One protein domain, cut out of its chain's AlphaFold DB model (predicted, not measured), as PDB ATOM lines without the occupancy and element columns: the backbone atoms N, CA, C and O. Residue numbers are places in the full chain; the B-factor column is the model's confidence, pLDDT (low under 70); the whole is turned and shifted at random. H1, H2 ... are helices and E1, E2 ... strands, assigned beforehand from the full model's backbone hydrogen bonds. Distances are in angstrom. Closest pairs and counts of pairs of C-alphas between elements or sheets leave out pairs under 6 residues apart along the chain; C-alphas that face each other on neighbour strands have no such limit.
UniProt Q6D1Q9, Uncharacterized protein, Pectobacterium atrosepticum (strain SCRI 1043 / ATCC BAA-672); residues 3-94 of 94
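AT A GLANCE: This is residues 3 to 94 of the 94 residues of an uncharacterized protein of Pectobacterium atrosepticum (strain SCRI 1043 / ATCC BAA-672) (UniProt Q6D1Q9). Two helical hairpins, H1 with H2 and H3 with H4, are set crosswise to each other with few contacts between them, and a small ribbon of two strands, E1 and E2, lies at one side, beside H2. H1 lies nearest the middle, while the long link of residues 32 to 44 and the loop between H3 and H4 lie at opposite ends of the longest axis. The printed part has 92 residues with four named helices and two named strands in the order E1, H1, H2, E2, H3, H4; the sheet's order is E1 - E2, antiparallel, and the class is mostly helix. The whole is compact, with a radius of gyration of the C-alphas of 14.1 A, and its outline is only just elongated, spanning 50 by 25 by 23 A.

IN THESE COORDINATES: E1 is residues 3 to 6, beginning at C-alpha 3 at (-13.058, -48.455, 6.705). H1, residues 7 to 16, is 14.8 A long, and H2, residues 20 to 31, is 15.8 A. E2 is residues 45 to 49, 13.1 A long. H3, residues 52 to 70, is the longest helix at 24.7 A, beginning at C-alpha 52 at (-22.041, -52.730, 0.222). H4, residues 79 to 92, is 20.3 A long and ends at C-alpha 92 at (-17.482, -42.959, -2.105).

HOW THE PARTS SIT: E1 and E2 are antiparallel neighbours at 145 degrees, with N 46 and O 5 at 2.7 A and N 3 and O 48 at 2.8 A, within hydrogen-bond range. The closest C-alphas of H2 and E2 are those of Ser 29 and Tyr 46, 6.4 A apart. The hairpin of H1 and H2 touches at Leu 14 and Ala 23, their closest C-alphas, 6.2 A apart, at a shallow tilt of 22 degrees, opposite ways. H3, with residues 61 to 65 alone, only just touches H1, with 3 pairs of C-alphas within 8 A; the closest are those of Phe 16 and Leu 62, 6.5 A apart, and the tilt of 69.9 degrees is steep, only just short of about perpendicular. The hairpin of H3 and H4 touches with 22 pairs of C-alphas within 8 A, the closest those of Gly 70 and Gly 81 at 3.6 A, at a shallow tilt of 16 degrees, opposite ways. The helix packing is only just mostly aligned: 2 of 3 touching pairs are at a shallow tilt. H2 and H4 are apart. Every O i to N i+4 pair is within hydrogen-bond range in H1, H2 and H3; in H4 8 of 10 are.

THE WHOLE: The two C-alphas farthest apart, those of Lys 38 and Asp 74, are 50.1 A apart. The printed part has no cut. The link from H2 to E2, 13 residues, is long. The mean pLDDT of the printed part is 82.0, and residues 31 to 45 and residue 94 are under 70.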
ATOM      1  N   PHE A   3     -13.292 -49.880   6.505       83.06
ATOM      2  CA  PHE A   3     -13.058 -48.455   6.705       83.06
ATOM      3  C   PHE A   3     -12.182 -48.199   7.929       83.06
ATOM      4  O   PHE A   3     -12.302 -48.861   8.961       83.06
ATOM      5  N   LYS A   4     -11.299 -47.202   7.818       85.19
ATOM      6  CA  LYS A   4     -10.485 -46.687   8.929       85.19
ATOM      7  C   LYS A   4     -11.045 -45.341   9.362       85.19
ATOM      8  O   LYS A   4     -10.642 -44.307   8.834       85.19
ATOM      9  N   LEU A   5     -11.955 -45.357  10.324       84.19
ATOM     10  CA  LEU A   5     -12.654 -44.161  10.790       84.19
ATOM     11  C   LEU A   5     -12.006 -43.633  12.067       84.19
ATOM     12  O   LEU A   5     -11.524 -44.402  12.890       84.19
ATOM     13  N   ASN A   6     -11.971 -42.319  12.260       84.81
ATOM     14  CA  ASN A   6     -11.579 -41.754  13.550       84.81
ATOM     15  C   ASN A   6     -12.822 -41.565  14.443       84.81
ATOM     16  O   ASN A   6     -13.961 -41.715  13.998       84.81
ATOM     17  N   ARG A   7     -12.601 -41.229  15.717       83.00
ATOM     18  CA  ARG A   7     -13.700 -41.043  16.677       83.00
ATOM     19  C   ARG A   7     -14.675 -39.931  16.282       83.00
ATOM     20  O   ARG A   7     -15.862 -40.052  16.554       83.00
ATOM     21  N   GLU A   8     -14.167 -38.850  15.700       85.31
ATOM     22  CA  GLU A   8     -14.977 -37.701  15.284       85.31
ATOM     23  C   GLU A   8     -15.945 -38.103  14.171       85.31
ATOM     24  O   GLU A   8     -17.142 -37.900  14.315       85.31
ATOM     25  N   VAL A   9     -15.450 -38.816  13.157       88.06
ATOM     26  CA  VAL A   9     -16.256 -39.366  12.059       88.06
ATOM     27  C   VAL A   9     -17.328 -40.320  12.579       88.06
ATOM     28  O   VAL A   9     -18.477 -40.223  12.166       88.06
ATOM     29  N   ILE A  10     -16.992 -41.215  13.514       88.25
ATOM     30  CA  ILE A  10     -17.992 -42.123  14.098       88.25
ATOM     31  C   ILE A  10     -19.063 -41.345  14.867       88.25
ATOM     32  O   ILE A  10     -20.247 -41.648  14.742       88.25
ATOM     33  N   ASN A  11     -18.668 -40.348  15.660       87.69
ATOM     34  CA  ASN A  11     -19.623 -39.524  16.397       87.69
ATOM     35  C   ASN A  11     -20.532 -38.739  15.447       87.69
ATOM     36  O   ASN A  11     -21.732 -38.686  15.693       87.69
ATOM     37  N   ASP A  12     -19.980 -38.165  14.378       89.50
ATOM     38  CA  ASP A  12     -20.757 -37.439  13.377       89.50
ATOM     39  C   ASP A  12     -21.719 -38.380  12.637       89.50
ATOM     40  O   ASP A  12     -22.893 -38.053  12.488       89.50
ATOM     41  N   LEU A  13     -21.285 -39.590  12.262       90.25
ATOM     42  CA  LEU A  13     -22.175 -40.601  11.683       90.25
ATOM     43  C   LEU A  13     -23.313 -40.961  12.640       90.25
ATOM     44  O   LEU A  13     -24.464 -40.995  12.230       90.25
ATOM     45  N   LEU A  14     -23.033 -41.145  13.930       90.25
ATOM     46  CA  LEU A  14     -24.062 -41.442  14.933       90.25
ATOM     47  C   LEU A  14     -25.085 -40.312  15.144       90.25
ATOM     48  O   LEU A  14     -26.116 -40.555  15.771       90.25
ATOM     49  N   VAL A  15     -24.814 -39.092  14.670       90.06
ATOM     50  CA  VAL A  15     -25.776 -37.978  14.699       90.06
ATOM     51  C   VAL A  15     -26.778 -38.075  13.549       90.06
ATOM     52  O   VAL A  15     -27.941 -37.722  13.740       90.06
ATOM     53  N   PHE A  16     -26.340 -38.527  12.372       88.81
ATOM     54  CA  PHE A  16     -27.155 -38.514  11.152       88.81
ATOM     55  C   PHE A  16     -27.742 -39.877  10.792       88.81
ATOM     56  O   PHE A  16     -28.803 -39.924  10.177       88.81
ATOM     57  N   ILE A  17     -27.078 -40.961  11.195       90.44
ATOM     58  CA  ILE A  17     -27.502 -42.319  10.883       90.44
ATOM     59  C   ILE A  17     -28.595 -42.770  11.848       90.44
ATOM     60  O   ILE A  17     -28.417 -42.768  13.071       90.44
ATOM     61  N   SER A  18     -29.723 -43.179  11.280       89.81
ATOM     62  CA  SER A  18     -30.893 -43.655  12.011       89.81
ATOM     63  C   SER A  18     -31.034 -45.172  11.974       89.81
ATOM     64  O   SER A  18     -31.661 -45.742  12.875       89.81
ATOM     65  N   ASP A  19     -30.405 -45.827  10.993       92.44
ATOM     66  CA  ASP A  19     -30.423 -47.277  10.871       92.44
ATOM     67  C   ASP A  19     -29.842 -47.959  12.135       92.44
ATOM     68  O   ASP A  19     -28.675 -47.747  12.499       92.44
ATOM     69  N   PRO A  20     -30.632 -48.794  12.841       89.94
ATOM     70  CA  PRO A  20     -30.197 -49.410  14.090       89.94
ATOM     71  C   PRO A  20     -29.045 -50.402  13.928       89.94
ATOM     72  O   PRO A  20     -28.277 -50.588  14.877       89.94
ATOM     73  N   HIS A  21     -28.934 -51.060  12.771       90.31
ATOM     74  CA  HIS A  21     -27.867 -52.015  12.504       90.31
ATOM     75  C   HIS A  21     -26.533 -51.279  12.359       90.31
ATOM     76  O   HIS A  21     -25.599 -51.553  13.117       90.31
ATOM     77  N   ILE A  22     -26.480 -50.270  11.489       90.75
ATOM     78  CA  ILE A  22     -25.293 -49.441  11.259       90.75
ATOM     79  C   ILE A  22     -24.896 -48.704  12.542       90.75
ATOM     80  O   ILE A  22     -23.730 -48.722  12.942       90.75
ATOM     81  N   ALA A  23     -25.860 -48.112  13.255       89.44
ATOM     82  CA  ALA A  23     -25.596 -47.462  14.536       89.44
ATOM     83  C   ALA A  23     -25.057 -48.446  15.590       89.44
ATOM     84  O   ALA A  23     -24.231 -48.066  16.427       89.44
ATOM     85  N   GLY A  24     -25.508 -49.705  15.560       87.12
ATOM     86  CA  GLY A  24     -24.977 -50.793  16.379       87.12
ATOM     87  C   GLY A  24     -23.505 -51.061  16.077       87.12
ATOM     88  O   GLY A  24     -22.678 -50.988  16.985       87.12
ATOM     89  N   VAL A  25     -23.165 -51.258  14.801       87.31
ATOM     90  CA  VAL A  25     -21.786 -51.482  14.330       87.31
ATOM     91  C   VAL A  25     -20.862 -50.321  14.725       87.31
ATOM     92  O   VAL A  25     -19.776 -50.536  15.272       87.31
ATOM     93  N   LEU A  26     -21.307 -49.075  14.538       87.12
ATOM     94  CA  LEU A  26     -20.557 -47.877  14.927       87.12
ATOM     95  C   LEU A  26     -20.319 -47.811  16.444       87.12
ATOM     96  O   LEU A  26     -19.196 -47.554  16.882       87.12
ATOM     97  N   LYS A  27     -21.335 -48.087  17.267       83.94
ATOM     98  CA  LYS A  27     -21.198 -48.097  18.736       83.94
ATOM     99  C   LYS A  27     -20.293 -49.221  19.224       83.94
ATOM    100  O   LYS A  27     -19.472 -48.992  20.114       83.94
ATOM    101  N   GLU A  28     -20.411 -50.410  18.643       80.56
ATOM    102  CA  GLU A  28     -19.547 -51.545  18.960       80.56
ATOM    103  C   GLU A  28     -18.091 -51.243  18.621       80.56
ATOM    104  O   GLU A  28     -17.215 -51.550  19.426       80.56
ATOM    105  N   SER A  29     -17.819 -50.559  17.507       73.00
ATOM    106  CA  SER A  29     -16.453 -50.169  17.137       73.00
ATOM    107  C   SER A  29     -15.787 -49.252  18.176       73.00
ATOM    108  O   SER A  29     -14.594 -49.380  18.440       73.00
ATOM    109  N   VAL A  30     -16.560 -48.384  18.841       70.56
ATOM    110  CA  VAL A  30     -16.064 -47.488  19.903       70.56
ATOM    111  C   VAL A  30     -15.982 -48.202  21.256       70.56
ATOM    112  O   VAL A  30     -15.049 -47.958  22.023       70.56
ATOM    113  N   GLY A  31     -16.941 -49.085  21.558       58.97
ATOM    114  CA  GLY A  31     -16.997 -49.864  22.801       58.97
ATOM    115  C   GLY A  31     -15.972 -51.000  22.873       58.97
ATOM    116  O   GLY A  31     -15.472 -51.307  23.950       58.97
ATOM    117  N   THR A  32     -15.597 -51.572  21.727       54.31
ATOM    118  CA  THR A  32     -14.530 -52.578  21.575       54.31
ATOM    119  C   THR A  32     -13.168 -51.939  21.308       54.31
ATOM    120  O   THR A  32     -12.303 -52.560  20.696       54.31
ATOM    121  N   GLY A  33     -12.955 -50.703  21.785       48.88
ATOM    122  CA  GLY A  33     -11.725 -49.919  21.596       48.88
ATOM    123  C   GLY A  33     -10.414 -50.629  21.972       48.88
ATOM    124  O   GLY A  33      -9.340 -50.129  21.650       48.88
ATOM    125  N   GLU A  34     -10.487 -51.815  22.574       42.75
ATOM    126  CA  GLU A  34      -9.440 -52.822  22.526       42.75
ATOM    127  C   GLU A  34     -10.021 -54.149  22.006       42.75
ATOM    128  O   GLU A  34     -11.018 -54.647  22.521       42.75
ATOM    129  N   ILE A  35      -9.312 -54.789  21.072       43.78
ATOM    130  CA  ILE A  35      -9.475 -56.202  20.686       43.78
ATOM    131  C   ILE A  35     -10.517 -56.458  19.583       43.78
ATOM    132  O   ILE A  35     -11.522 -57.137  19.764       43.78
ATOM    133  N   LYS A  36     -10.139 -56.110  18.353       39.69
ATOM    134  CA  LYS A  36     -10.038 -57.113  17.286       39.69
ATOM    135  C   LYS A  36      -8.899 -56.710  16.346       39.69
ATOM    136  O   LYS A  36      -8.889 -55.604  15.831       39.69
ATOM    137  N   ILE A  37      -7.992 -57.666  16.112       37.97
ATOM    138  CA  ILE A  37      -6.932 -57.696  15.082       37.97
ATOM    139  C   ILE A  37      -5.532 -57.257  15.561       37.97
ATOM    140  O   ILE A  37      -5.198 -56.084  15.591       37.97
ATOM    141  N   LYS A  38      -4.733 -58.276  15.917       36.00
ATOM    142  CA  LYS A  38      -3.276 -58.529  15.768       36.00
ATOM    143  C   LYS A  38      -2.203 -57.428  15.615       36.00
ATOM    144  O   LYS A  38      -1.048 -57.792  15.791       36.00
ATOM    145  N   ASP A  39      -2.501 -56.161  15.366       35.62
ATOM    146  CA  ASP A  39      -1.501 -55.104  15.172       35.62
ATOM    147  C   ASP A  39      -1.992 -53.796  15.806       35.62
ATOM    148  O   ASP A  39      -2.694 -52.989  15.195       35.62
ATOM    149  N   VAL A  40      -1.653 -53.601  17.082       38.66
ATOM    150  CA  VAL A  40      -2.034 -52.412  17.855       38.66
ATOM    151  C   VAL A  40      -1.262 -51.195  17.344       38.66
ATOM    152  O   VAL A  40      -0.061 -51.069  17.571       38.66
ATOM    153  N   TYR A  41      -1.975 -50.259  16.715       45.22
ATOM    154  CA  TYR A  41      -1.501 -48.899  16.464       45.22
ATOM    155  C   TYR A  41      -2.325 -47.912  17.307       45.22
ATOM    156  O   TYR A  41      -3.529 -47.785  17.067       45.22
ATOM    157  N   PRO A  42      -1.723 -47.156  18.248       53.00
ATOM    158  CA  PRO A  42      -2.429 -46.195  19.097       53.00
ATOM    159  C   PRO A  42      -2.708 -44.894  18.321       53.00
ATOM    160  O   PRO A  42      -2.205 -43.827  18.654       53.00
ATOM    161  N   THR A  43      -3.463 -44.985  17.225       55.38
ATOM    162  CA  THR A  43      -3.683 -43.866  16.287       55.38
ATOM    163  C   THR A  43      -5.052 -43.201  16.431       55.38
ATOM    164  O   THR A  43      -5.340 -42.255  15.702       55.38
ATOM    165  N   GLY A  44      -5.905 -43.665  17.355       60.75
ATOM    166  CA  GLY A  44      -7.275 -43.150  17.509       60.75
ATOM    167  C   GLY A  44      -8.172 -43.433  16.296       60.75
ATOM    168  O   GLY A  44      -9.158 -42.726  16.079       60.75
ATOM    169  N   ARG A  45      -7.798 -44.434  15.487       66.88
ATOM    170  CA  ARG A  45      -8.542 -44.916  14.321       66.88
ATOM    171  C   ARG A  45      -9.133 -46.289  14.628       66.88
ATOM    172  O   ARG A  45      -8.437 -47.159  15.142       66.88
ATOM    173  N   TYR A  46     -10.397 -46.456  14.285       74.00
ATOM    174  CA  TYR A  46     -11.214 -47.642  14.472       74.00
ATOM    175  C   TYR A  46     -11.430 -48.309  13.115       74.00
ATOM    176  O   TYR A  46     -11.625 -47.631  12.102       74.00
ATOM    177  N   PHE A  47     -11.375 -49.635  13.102       78.56
ATOM    178  CA  PHE A  47     -11.673 -50.425  11.916       78.56
ATOM    179  C   PHE A  47     -13.140 -50.818  11.954       78.56
ATOM    180  O   PHE A  47     -13.577 -51.474  12.900       78.56
ATOM    181  N   VAL A  48     -13.881 -50.399  10.935       82.50
ATOM    182  CA  VAL A  48     -15.301 -50.710  10.799       82.50
ATOM    183  C   VAL A  48     -15.508 -51.433   9.483       82.50
ATOM    184  O   VAL A  48     -15.017 -50.996   8.442       82.50
ATOM    185  N   GLU A  49     -16.200 -52.563   9.547       85.75
ATOM    186  CA  GLU A  49     -16.573 -53.332   8.372       85.75
ATOM    187  C   GLU A  49     -18.055 -53.104   8.085       85.75
ATOM    188  O   GLU A  49     -18.893 -53.278   8.966       85.75
ATOM    189  N   PHE A  50     -18.351 -52.711   6.850       87.62
ATOM    190  CA  PHE A  50     -19.702 -52.503   6.339       87.62
ATOM    191  C   PHE A  50     -19.907 -53.348   5.088       87.62
ATOM    192  O   PHE A  50     -18.980 -53.501   4.286       87.62
ATOM    193  N   SER A  51     -21.095 -53.911   4.899       90.81
ATOM    194  CA  SER A  51     -21.469 -54.481   3.605       90.81
ATOM    195  C   SER A  51     -21.677 -53.368   2.567       90.81
ATOM    196  O   SER A  51     -21.809 -52.205   2.931       90.81
ATOM    197  N   GLU A  52     -21.699 -53.707   1.276       90.94
ATOM    198  CA  GLU A  52     -22.041 -52.730   0.222       90.94
ATOM    199  C   GLU A  52     -23.425 -52.116   0.472       90.94
ATOM    200  O   GLU A  52     -23.592 -50.907   0.396       90.94
ATOM    201  N   GLN A  53     -24.381 -52.942   0.903       92.81
ATOM    202  CA  GLN A  53     -25.721 -52.481   1.246       92.81
ATOM    203  C   GLN A  53     -25.718 -51.508   2.435       92.81
ATOM    204  O   GLN A  53     -26.474 -50.543   2.426       92.81
ATOM    205  N   ASP A  54     -24.871 -51.724   3.445       92.62
ATOM    206  CA  ASP A  54     -24.752 -50.778   4.564       92.62
ATOM    207  C   ASP A  54     -24.164 -49.441   4.098       92.62
ATOM    208  O   ASP A  54     -24.592 -48.386   4.560       92.62
ATOM    209  N   VAL A  55     -23.194 -49.475   3.178       92.94
ATOM    210  CA  VAL A  55     -22.606 -48.265   2.589       92.94
ATOM    211  C   VAL A  55     -23.657 -47.484   1.801       92.94
ATOM    212  O   VAL A  55     -23.774 -46.277   2.004       92.94
ATOM    213  N   ASP A  56     -24.469 -48.160   0.988       94.25
ATOM    214  CA  ASP A  56     -25.571 -47.531   0.254       94.25
ATOM    215  C   ASP A  56     -26.563 -46.848   1.211       94.25
ATOM    216  O   ASP A  56     -26.921 -45.687   1.018       94.25
ATOM    217  N   VAL A  57     -26.947 -47.525   2.301       95.00
ATOM    218  CA  VAL A  57     -27.850 -46.958   3.318       95.00
ATOM    219  C   VAL A  57     -27.229 -45.735   4.000       95.00
ATOM    220  O   VAL A  57     -27.911 -44.729   4.193       95.00
ATOM    221  N   ILE A  58     -25.936 -45.784   4.339       93.69
ATOM    222  CA  ILE A  58     -25.212 -44.644   4.922       93.69
ATOM    223  C   ILE A  58     -25.241 -43.444   3.970       93.69
ATOM    224  O   ILE A  58     -25.545 -42.326   4.395       93.69
ATOM    225  N   LEU A  59     -24.934 -43.659   2.690       95.19
ATOM    226  CA  LEU A  59     -24.915 -42.608   1.675       95.19
ATOM    227  C   LEU A  59     -26.305 -41.993   1.465       95.19
ATOM    228  O   LEU A  59     -26.425 -40.766   1.383       95.19
ATOM    229  N   ASP A  60     -27.348 -42.821   1.442       94.88
ATOM    230  CA  ASP A  60     -28.733 -42.376   1.313       94.88
ATOM    231  C   ASP A  60     -29.175 -41.541   2.521       94.88
ATOM    232  O   ASP A  60     -29.744 -40.457   2.358       94.88
ATOM    233  N   GLU A  61     -28.901 -41.992   3.747       94.50
ATOM    234  CA  GLU A  61     -29.260 -41.248   4.958       94.50
ATOM    235  C   GLU A  61     -28.519 -39.907   5.048       94.50
ATOM    236  O   GLU A  61     -29.138 -38.887   5.363       94.50
ATOM    237  N   LEU A  62     -27.230 -39.867   4.695       94.56
ATOM    238  CA  LEU A  62     -26.458 -38.623   4.652       94.56
ATOM    239  C   LEU A  62     -26.976 -37.661   3.575       94.56
ATOM    240  O   LEU A  62     -27.147 -36.473   3.846       94.56
ATOM    241  N   SER A  63     -27.294 -38.160   2.381       93.56
ATOM    242  CA  SER A  63     -27.841 -37.344   1.286       93.56
ATOM    243  C   SER A  63     -29.219 -36.767   1.635       93.56
ATOM    244  O   SER A  63     -29.511 -35.589   1.388       93.56
ATOM    245  N   ASN A  64     -30.057 -37.571   2.289       93.81
ATOM    246  CA  ASN A  64     -31.341 -37.127   2.823       93.81
ATOM    247  C   ASN A  64     -31.153 -36.087   3.936       93.81
ATOM    248  O   ASN A  64     -31.869 -35.085   3.976       93.81
ATOM    249  N   ALA A  65     -30.173 -36.276   4.822       91.94
ATOM    250  CA  ALA A  65     -29.854 -35.312   5.868       91.94
ATOM    251  C   ALA A  65     -29.376 -33.969   5.288       91.94
ATOM    252  O   ALA A  65     -29.811 -32.923   5.777       91.94
ATOM    253  N   ILE A  66     -28.585 -33.962   4.206       93.06
ATOM    254  CA  ILE A  66     -28.190 -32.720   3.516       93.06
ATOM    255  C   ILE A  66     -29.435 -31.978   3.034       93.06
ATOM    256  O   ILE A  66     -29.595 -30.790   3.311       93.06
ATOM    257  N   SER A  67     -30.348 -32.691   2.381       90.50
ATOM    258  CA  SER A  67     -31.578 -32.104   1.842       90.50
ATOM    259  C   SER A  67     -32.494 -31.541   2.934       90.50
ATOM    260  O   SER A  67     -33.156 -30.528   2.725       90.50
ATOM    261  N   ASN A  68     -32.520 -32.174   4.110       90.50
ATOM    262  CA  ASN A  68     -33.410 -31.798   5.208       90.50
ATOM    263  C   ASN A  68     -32.848 -30.687   6.103       90.50
ATOM    264  O   ASN A  68     -33.597 -29.817   6.544       90.50
ATOM    265  N   VAL A  69     -31.555 -30.745   6.432       91.12
ATOM    266  CA  VAL A  69     -30.930 -29.862   7.436       91.12
ATOM    267  C   VAL A  69     -29.576 -29.295   7.005       91.12
ATOM    268  O   VAL A  69     -29.016 -28.454   7.709       91.12
ATOM    269  N   GLY A  70     -29.035 -29.736   5.869       91.00
ATOM    270  CA  GLY A  70     -27.752 -29.283   5.330       91.00
ATOM    271  C   GLY A  70     -27.839 -28.053   4.427       91.00
ATOM    272  O   GLY A  70     -26.803 -27.459   4.145       91.00
ATOM    273  N   ILE A  71     -29.040 -27.637   4.018       92.19
ATOM    274  CA  ILE A  71     -29.268 -26.440   3.198       92.19
ATOM    275  C   ILE A  71     -29.758 -25.294   4.093       92.19
ATOM    276  O   ILE A  71     -30.660 -25.457   4.915       92.19
ATOM    277  N   GLY A  72     -29.111 -24.136   3.985       89.94
ATOM    278  CA  GLY A  72     -29.468 -22.907   4.679       89.94
ATOM    279  C   GLY A  72     -30.700 -22.223   4.084       89.94
ATOM    280  O   GLY A  72     -31.169 -22.542   2.996       89.94
ATOM    281  N   ASN A  73     -31.224 -21.225   4.799       87.44
ATOM    282  CA  ASN A  73     -32.371 -20.433   4.326       87.44
ATOM    283  C   ASN A  73     -32.058 -19.598   3.069       87.44
ATOM    284  O   ASN A  73     -32.973 -19.103   2.416       87.44
ATOM    285  N   ASP A  74     -30.779 -19.408   2.765       92.44
ATOM    286  CA  ASP A  74     -30.257 -18.778   1.553       92.44
ATOM    287  C   ASP A  74     -30.160 -19.747   0.362       92.44
ATOM    288  O   ASP A  74     -29.851 -19.313  -0.744       92.44
ATOM    289  N   GLY A  75     -30.470 -21.032   0.562       89.56
ATOM    290  CA  GLY A  75     -30.340 -22.077  -0.451       89.56
ATOM    291  C   GLY A  75     -28.913 -22.605  -0.611       89.56
ATOM    292  O   GLY A  75     -28.694 -23.487  -1.438       89.56
ATOM    293  N   GLU A  76     -27.964 -22.107   0.182       92.44
ATOM    294  CA  GLU A  76     -26.572 -22.545   0.168       92.44
ATOM    295  C   GLU A  76     -26.345 -23.686   1.157       92.44
ATOM    296  O   GLU A  76     -27.077 -23.856   2.138       92.44
ATOM    297  N   ILE A  77     -25.298 -24.474   0.930       92.62
ATOM    298  CA  ILE A  77     -24.928 -25.521   1.876       92.62
ATOM    299  C   ILE A  77     -24.398 -24.901   3.177       92.62
ATOM    300  O   ILE A  77     -23.507 -24.050   3.188       92.62
ATOM    301  N   ASN A  78     -24.961 -25.325   4.305       93.06
ATOM    302  CA  ASN A  78     -24.587 -24.827   5.620       93.06
ATOM    303  C   ASN A  78     -23.479 -25.692   6.257       93.06
ATOM    304  O   ASN A  78     -23.007 -26.681   5.695       93.06
ATOM    305  N   ALA A  79     -23.070 -25.345   7.480       91.44
ATOM    306  CA  ALA A  79     -22.009 -26.064   8.186       91.44
ATOM    307  C   ALA A  79     -22.315 -27.555   8.442       91.44
ATOM    308  O   ALA A  79     -21.380 -28.352   8.507       91.44
ATOM    309  N   TYR A  80     -23.586 -27.940   8.596       90.62
ATOM    310  CA  TYR A  80     -23.992 -29.341   8.716       90.62
ATOM    311  C   TYR A  80     -23.916 -30.056   7.370       90.62
ATOM    312  O   TYR A  80     -23.379 -31.158   7.317       90.62
ATOM    313  N   GLY A  81     -24.368 -29.414   6.290       92.38
ATOM    314  CA  GLY A  81     -24.258 -29.968   4.942       92.38
ATOM    315  C   GLY A  81     -22.804 -30.244   4.554       92.38
ATOM    316  O   GLY A  81     -22.483 -31.359   4.162       92.38
ATOM    317  N   ILE A  82     -21.893 -29.298   4.812       92.56
ATOM    318  CA  ILE A  82     -20.447 -29.478   4.567       92.56
ATOM    319  C   ILE A  82     -19.877 -30.661   5.363       92.56
ATOM    320  O   ILE A  82     -18.972 -31.354   4.899       92.56
ATOM    321  N   ARG A  83     -20.356 -30.896   6.593       91.56
ATOM    322  CA  ARG A  83     -19.925 -32.064   7.379       91.56
ATOM    323  C   ARG A  83     -20.410 -33.363   6.746       91.56
ATOM    324  O   ARG A  83     -19.624 -34.295   6.659       91.56
ATOM    325  N   MET A  84     -21.658 -33.416   6.290       93.25
ATOM    326  CA  MET A  84     -22.218 -34.603   5.640       93.25
ATOM    327  C   MET A  84     -21.545 -34.900   4.299       93.25
ATOM    328  O   MET A  84     -21.247 -36.059   4.044       93.25
ATOM    329  N   GLU A  85     -21.220 -33.889   3.487       92.62
ATOM    330  CA  GLU A  85     -20.450 -34.083   2.246       92.62
ATOM    331  C   GLU A  85     -19.099 -34.748   2.523       92.62
ATOM    332  O   GLU A  85     -18.757 -35.747   1.901       92.62
ATOM    333  N   LYS A  86     -18.373 -34.276   3.543       91.69
ATOM    334  CA  LYS A  86     -17.112 -34.909   3.954       91.69
ATOM    335  C   LYS A  86     -17.290 -36.353   4.411       91.69
ATOM    336  O   LYS A  86     -16.368 -37.144   4.254       91.69
ATOM    337  N   LEU A  87     -18.423 -36.688   5.030       92.19
ATOM    338  CA  LEU A  87     -18.729 -38.070   5.393       92.19
ATOM    339  C   LEU A  87     -18.996 -38.899   4.138       92.19
ATOM    340  O   LEU A  87     -18.407 -39.960   4.003       92.19
ATOM    341  N   ILE A  88     -19.809 -38.398   3.207       93.12
ATOM    342  CA  ILE A  88     -20.098 -39.045   1.920       93.12
ATOM    343  C   ILE A  88     -18.807 -39.342   1.148       93.12
ATOM    344  O   ILE A  88     -18.629 -40.461   0.668       93.12
ATOM    345  N   ASP A  89     -17.870 -38.393   1.100       92.31
ATOM    346  CA  ASP A  89     -16.573 -38.575   0.437       92.31
ATOM    347  C   ASP A  89     -15.790 -39.776   0.996       92.31
ATOM    348  O   ASP A  89     -15.148 -40.498   0.239       92.31
ATOM    349  N   ILE A  90     -15.879 -40.051   2.306       90.38
ATOM    350  CA  ILE A  90     -15.209 -41.205   2.938       90.38
ATOM    351  C   ILE A  90     -15.759 -42.536   2.411       90.38
ATOM    352  O   ILE A  90     -15.018 -43.517   2.345       90.38
ATOM    353  N   PHE A  91     -17.048 -42.584   2.074       88.94
ATOM    354  CA  PHE A  91     -17.732 -43.804   1.644       88.94
ATOM    355  C   PHE A  91     -17.728 -43.995   0.124       88.94
ATOM    356  O   PHE A  91     -17.783 -45.133  -0.328       88.94
ATOM    357  N   ASN A  92     -17.591 -42.913  -0.645       86.00
ATOM    358  CA  ASN A  92     -17.482 -42.959  -2.105       86.00
ATOM    359  C   ASN A  92     -16.063 -43.268  -2.623       86.00
ATOM    360  O   ASN A  92     -15.924 -43.690  -3.768       86.00
ATOM    361  N   ASP A  93     -15.015 -43.047  -1.823       71.31
ATOM    362  CA  ASP A  93     -13.605 -43.217  -2.228       71.31
ATOM    363  C   ASP A  93     -13.058 -44.650  -2.000       71.31
ATOM    364  O   ASP A  93     -11.857 -44.836  -1.786       71.31
ATOM    365  N   VAL A  94     -13.930 -45.674  -1.981       60.22
ATOM    366  CA  VAL A  94     -13.578 -47.070  -1.615       60.22
ATOM    367  C   VAL A  94     -13.860 -48.078  -2.718       60.22
ATOM    368  O   VAL A  94     -14.943 -48.014  -3.334       60.22
TER     369      VAL A  94